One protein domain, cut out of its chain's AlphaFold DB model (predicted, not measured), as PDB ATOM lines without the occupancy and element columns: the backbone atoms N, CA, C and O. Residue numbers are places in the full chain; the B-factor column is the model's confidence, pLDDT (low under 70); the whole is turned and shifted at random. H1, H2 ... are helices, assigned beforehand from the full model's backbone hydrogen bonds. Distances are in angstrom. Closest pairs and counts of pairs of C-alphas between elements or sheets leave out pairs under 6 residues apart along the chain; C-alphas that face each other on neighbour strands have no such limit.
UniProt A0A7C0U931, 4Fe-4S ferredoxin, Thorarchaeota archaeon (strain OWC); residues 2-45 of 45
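This is residues 2 to 45 of the 45 residues of the protein "4Fe-4S ferredoxin" of Thorarchaeota archaeon (strain OWC) (UniProt A0A7C0U931). With little regular structure, the printed part is a drawn-out chain: the short helix H1 sits among loops toward one end, and a long unnamed stretch, residues 15 to 28, leads to the longer helix H2 toward the other. The printed part has 44 residues, with two named helices, H1 then H2, and no named strand; the class is all helix, with 15 residues in named elements. It is extended, with a radius of gyration of the C-alphas of 15.6 A, and spans 41 by 24 by 15 A.

Residues 2 to 7 stand free. H1, residues 11 to 14, and H2, residues 29 to 39, are apart. Residues 26 to 34, of which 29 to 34 belong to H2, stand free, as do residues 36 to 43, of which 36 to 39 belong to H2. H1 is too short for an O i to N i+4 pair, and its one O i to N i+3 pair is not within hydrogen-bond range; in H2, 6 of 7 O i to N i+4 pairs are.

H1 begins at C-alpha 11 (-44.377, 25.624, 30.554). H2 measures 15.7 A and ends at C-alpha 39 (-61.934, 12.169, 11.730).

The C-alphas farthest apart, of Ser 18 and Val 41, are 42.4 A apart. The printed part has no cut, and the link from H1 to H2 is long. Residues 27 to 30 and residue 45 have pLDDT under 70.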
ATOM      1  N   ILE A   2     -30.900  19.504  29.335       75.25
ATOM      2  CA  ILE A   2     -32.225  19.281  29.917       75.25
ATOM      3  C   ILE A   2     -32.174  17.917  30.623       75.25
ATOM      4  O   ILE A   2     -31.628  16.971  30.061       75.25
ATOM      5  N   THR A   3     -32.614  17.855  31.879       86.62
ATOM      6  CA  THR A   3     -32.538  16.638  32.701       86.62
ATOM      7  C   THR A   3     -33.621  15.635  32.301       86.62
ATOM      8  O   THR A   3     -34.618  16.014  31.685       86.62
ATOM      9  N   ASP A   4     -33.480  14.382  32.740       89.44
ATOM     10  CA  ASP A   4     -34.486  13.320  32.543       89.44
ATOM     11  C   ASP A   4     -35.839  13.628  33.221       89.44
ATOM     12  O   ASP A   4     -36.830  12.936  33.013       89.44
ATOM     13  N   LEU A   5     -35.908  14.701  34.018       88.94
ATOM     14  CA  LEU A   5     -37.143  15.201  34.625       88.94
ATOM     15  C   LEU A   5     -37.991  16.046  33.661       88.94
ATOM     16  O   LEU A   5     -39.134  16.392  33.979       88.94
ATOM     17  N   CYS A   6     -37.446  16.434  32.505       91.31
ATOM     18  CA  CYS A   6     -38.193  17.197  31.519       91.31
ATOM     19  C   CYS A   6     -39.261  16.335  30.854       91.31
ATOM     20  O   CYS A   6     -38.974  15.330  30.217       91.31
ATOM     21  N   ARG A   7     -40.512  16.788  30.954       90.44
ATOM     22  CA  ARG A   7     -41.671  16.093  30.378       90.44
ATOM     23  C   ARG A   7     -42.089  16.610  29.003       90.44
ATOM     24  O   ARG A   7     -43.093  16.153  28.477       90.44
ATOM     25  N   GLY A   8     -41.408  17.625  28.469       90.44
ATOM     26  CA  GLY A   8     -41.830  18.277  27.224       90.44
ATOM     27  C   GLY A   8     -43.168  19.025  27.330       90.44
ATOM     28  O   GLY A   8     -43.880  19.140  26.346       90.44
ATOM     29  N   CYS A   9     -43.536  19.543  28.511       93.19
ATOM     30  CA  CYS A   9     -44.834  20.207  28.730       93.19
ATOM     31  C   CYS A   9     -44.890  21.697  28.340       93.19
ATOM     32  O   CYS A   9     -45.831  22.372  28.737       93.19
ATOM     33  N   ALA A  10     -43.853  22.237  27.697       93.00
ATOM     34  CA  ALA A  10     -43.730  23.632  27.243       93.00
ATOM     35  C   ALA A  10     -43.821  24.773  28.286       93.00
ATOM     36  O   ALA A  10     -43.368  25.866  27.989       93.00
ATOM     37  N   ARG A  11     -44.259  24.551  29.534       94.50
ATOM     38  CA  ARG A  11     -44.377  25.624  30.554       94.50
ATOM     39  C   ARG A  11     -43.129  26.499  30.741       94.50
ATOM     40  O   ARG A  11     -43.250  27.675  31.044       94.50
ATOM     41  N   CYS A  12     -41.928  25.936  30.607       94.19
ATOM     42  CA  CYS A  12     -40.691  26.719  30.699       94.19
ATOM     43  C   CYS A  12     -40.464  27.643  29.494       94.19
ATOM     44  O   CYS A  12     -39.835  28.682  29.661       94.19
ATOM     45  N   VAL A  13     -40.964  27.271  28.313       95.12
ATOM     46  CA  VAL A  13     -40.958  28.105  27.104       95.12
ATOM     47  C   VAL A  13     -41.882  29.299  27.324       95.12
ATOM     48  O   VAL A  13     -41.442  30.433  27.170       95.12
ATOM     49  N   ASP A  14     -43.109  29.050  27.794       96.12
ATOM     50  CA  ASP A  14     -44.142  30.082  27.958       96.12
ATOM     51  C   ASP A  14     -43.746  31.192  28.941       96.12
ATOM     52  O   ASP A  14     -44.065  32.358  28.726       96.12
ATOM     53  N   ILE A  15     -43.056  30.849  30.037       96.88
ATOM     54  CA  ILE A  15     -42.704  31.836  31.069       96.88
ATOM     55  C   ILE A  15     -41.408  32.597  30.777       96.88
ATOM     56  O   ILE A  15     -41.065  33.498  31.540       96.88
ATOM     57  N   CYS A  16     -40.628  32.196  29.766       96.44
ATOM     58  CA  CYS A  16     -39.266  32.694  29.579       96.44
ATOM     59  C   CYS A  16     -39.276  34.107  28.966       96.44
ATOM     60  O   CYS A  16     -39.532  34.237  27.770       96.44
ATOM     61  N   PRO A  17     -38.913  35.173  29.708       97.44
ATOM     62  CA  PRO A  17     -39.049  36.545  29.203       97.44
ATOM     63  C   PRO A  17     -38.125  36.838  28.017       97.44
ATOM     64  O   PRO A  17     -38.452  37.610  27.121       97.44
ATOM     65  N   SER A  18     -36.954  36.204  28.007       98.06
ATOM     66  CA  SER A  18     -35.958  36.336  26.946       98.06
ATOM     67  C   SER A  18     -36.183  35.377  25.780       98.06
ATOM     68  O   SER A  18     -35.410  35.422  24.828       98.06
ATOM     69  N   HIS A  19     -37.201  34.510  25.844       95.62
ATOM     70  CA  HIS A  19     -37.490  33.512  24.811       95.62
ATOM     71  C   HIS A  19     -36.277  32.619  24.480       95.62
ATOM     72  O   HIS A  19     -36.059  32.225  23.338       95.62
ATOM     73  N   ALA A  20     -35.461  32.295  25.487       96.06
ATOM     74  CA  ALA A  20     -34.199  31.574  25.306       96.06
ATOM     75  C   ALA A  20     -34.357  30.056  25.085       96.06
ATOM     76  O   ALA A  20     -33.368  29.360  24.859       96.06
ATOM     77  N   ILE A  21     -35.573  29.520  25.210       93.12
ATOM     78  CA  ILE A  21     -35.860  28.085  25.150       93.12
ATOM     79  C   ILE A  21     -36.956  27.856  24.117       93.12
ATOM     80  O   ILE A  21     -37.973  28.539  24.131       93.12
ATOM     81  N   GLU A  22     -36.775  26.843  23.274       91.88
ATOM     82  CA  GLU A  22     -37.772  26.368  22.316       91.88
ATOM     83  C   GLU A  22     -38.063  24.876  22.545       91.88
ATOM     84  O   GLU A  22     -37.167  24.098  22.884       91.88
ATOM     85  N   LEU A  23     -39.320  24.465  22.357       90.75
ATOM     86  CA  LEU A  23     -39.708  23.055  22.346       90.75
ATOM     87  C   LEU A  23     -39.989  22.630  20.904       90.75
ATOM     88  O   LEU A  23     -40.948  23.092  20.291       90.75
ATOM     89  N   ARG A  24     -39.164  21.727  20.370       86.69
ATOM     90  CA  ARG A  24     -39.363  21.135  19.043       86.69
ATOM     91  C   ARG A  24     -39.915  19.725  19.191       86.69
ATOM     92  O   ARG A  24     -39.261  18.865  19.777       86.69
ATOM     93  N   ILE A  25     -41.098  19.484  18.640       80.50
ATOM     94  CA  ILE A  25     -41.654  18.137  18.508       80.50
ATOM     95  C   ILE A  25     -41.211  17.620  17.137       80.50
ATOM     96  O   ILE A  25     -41.687  18.092  16.109       80.50
ATOM     97  N   ALA A  26     -40.237  16.711  17.119       71.94
ATOM     98  CA  ALA A  26     -39.753  16.112  15.880       71.94
ATOM     99  C   ALA A  26     -40.718  15.005  15.425       71.94
ATOM    100  O   ALA A  26     -40.840  13.986  16.101       71.94
ATOM    101  N   GLY A  27     -41.370  15.192  14.274       65.56
ATOM    102  CA  GLY A  27     -42.131  14.143  13.588       65.56
ATOM    103  C   GLY A  27     -43.650  14.294  13.685       65.56
ATOM    104  O   GLY A  27     -44.291  13.870  14.638       65.56
ATOM    105  N   ASP A  28     -44.233  14.824  12.623       59.81
ATOM    106  CA  ASP A  28     -45.664  15.062  12.401       59.81
ATOM    107  C   ASP A  28     -46.368  13.898  11.669       59.81
ATOM    108  O   ASP A  28     -47.529  14.002  11.271       59.81
ATOM    109  N   GLN A  29     -45.695  12.755  11.517       59.56
ATOM    110  CA  GLN A  29     -46.260  11.558  10.880       59.56
ATOM    111  C   GLN A  29     -47.270  10.791  11.752       59.56
ATOM    112  O   GLN A  29     -48.378  10.555  11.275       59.56
ATOM    113  N   PRO A  30     -46.996  10.475  13.037       67.69
ATOM    114  CA  PRO A  30     -47.931   9.689  13.853       67.69
ATOM    115  C   PRO A  30     -49.289  10.377  14.059       67.69
ATOM    116  O   PRO A  30     -50.312   9.720  14.248       67.69
ATOM    117  N   TYR A  31     -49.308  11.713  14.012       82.94
ATOM    118  CA  TYR A  31     -50.530  12.498  14.162       82.94
ATOM    119  C   TYR A  31     -51.469  12.351  12.963       82.94
ATOM    120  O   TYR A  31     -52.678  12.331  13.160       82.94
ATOM    121  N   LYS A  32     -50.951  12.206  11.737       82.50
ATOM    122  CA  LYS A  32     -51.788  12.102  10.529       82.50
ATOM    123  C   LYS A  32     -52.618  10.823  10.525       82.50
ATOM    124  O   LYS A  32     -53.810  10.881  10.240       82.50
ATOM    125  N   ASP A  33     -52.020   9.707  10.928       85.81
ATOM    126  CA  ASP A  33     -52.717   8.421  11.019       85.81
ATOM    127  C   ASP A  33     -53.765   8.425  12.137       85.81
ATOM    128  O   ASP A  33     -54.895   7.965  11.957       85.81
ATOM    129  N   ALA A  34     -53.413   8.983  13.299       85.50
ATOM    130  CA  ALA A  34     -54.356   9.154  14.398       85.50
ATOM    131  C   ALA A  34     -55.513  10.084  14.000       85.50
ATOM    132  O   ALA A  34     -56.674   9.763  14.248       85.50
ATOM    133  N   LEU A  35     -55.208  11.197  13.329       88.38
ATOM    134  CA  LEU A  35     -56.189  12.156  12.839       88.38
ATOM    135  C   LEU A  35     -57.130  11.515  11.818       88.38
ATOM    136  O   LEU A  35     -58.332  11.695  11.951       88.38
ATOM    137  N   ALA A  36     -56.619  10.735  10.863       87.75
ATOM    138  CA  ALA A  36     -57.435  10.041   9.864       87.75
ATOM    139  C   ALA A  36     -58.419   9.044  10.497       87.75
ATOM    140  O   ALA A  36     -59.555   8.901  10.050       87.75
ATOM    141  N   ARG A  37     -58.001   8.356  11.565       89.81
ATOM    142  CA  ARG A  37     -58.875   7.436  12.309       89.81
ATOM    143  C   ARG A  37     -59.914   8.178  13.141       89.81
ATOM    144  O   ARG A  37     -61.055   7.737  13.223       89.81
ATOM    145  N   LEU A  38     -59.520   9.279  13.773       91.00
ATOM    146  CA  LEU A  38     -60.410  10.079  14.606       91.00
ATOM    147  C   LEU A  38     -61.429  10.846  13.756       91.00
ATOM    148  O   LEU A  38     -62.606  10.840  14.096       91.00
ATOM    149  N   SER A  39     -61.032  11.426  12.623       91.69
ATOM    150  CA  SER A  39     -61.934  12.169  11.730       91.69
ATOM    151  C   SER A  39     -63.036  11.303  11.115       91.69
ATOM    152  O   SER A  39     -64.075  11.825  10.727       91.69
ATOM    153  N   ALA A  40     -62.854   9.982  11.074       89.44
ATOM    154  CA  ALA A  40     -63.897   9.049  10.659       89.44
ATOM    155  C   ALA A  40     -65.035   8.907  11.690       89.44
ATOM    156  O   ALA A  40     -66.127   8.470  11.337       89.44
ATOM    157  N   VAL A  41     -64.783   9.242  12.959       91.62
ATOM    158  CA  VAL A  41     -65.734   9.048  14.070       91.62
ATOM    159  C   VAL A  41     -66.120  10.346  14.776       91.62
ATOM    160  O   VAL A  41     -67.125  10.376  15.484       91.62
ATOM    161  N   VAL A  42     -65.359  11.424  14.586       91.38
ATOM    162  CA  VAL A  42     -65.689  12.760  15.086       91.38
ATOM    163  C   VAL A  42     -65.936  13.720  13.930       91.38
ATOM    164  O   VAL A  42     -65.173  13.774  12.971       91.38
ATOM    165  N   ASN A  43     -66.995  14.521  14.036       86.25
ATOM    166  CA  ASN A  43     -67.300  15.542  13.043       86.25
ATOM    167  C   ASN A  43     -66.418  16.776  13.272       86.25
ATOM    168  O   ASN A  43     -66.826  17.747  13.914       86.25
ATOM    169  N   VAL A  44     -65.187  16.708  12.773       80.44
ATOM    170  CA  VAL A  44     -64.289  17.861  12.691       80.44
ATOM    171  C   VAL A  44     -64.757  18.672  11.480       80.44
ATOM    172  O   VAL A  44     -64.622  18.199  10.357       80.44
ATOM    173  N   LYS A  45     -65.434  19.803  11.722       65.94
ATOM    174  CA  LYS A  45     -65.930  20.708  10.667       65.94
ATOM    175  C   LYS A  45     -64.839  21.099   9.676       65.94
ATOM    176  O   LYS A  45     -63.698  21.326  10.137       65.94
TER     177      LYS A  45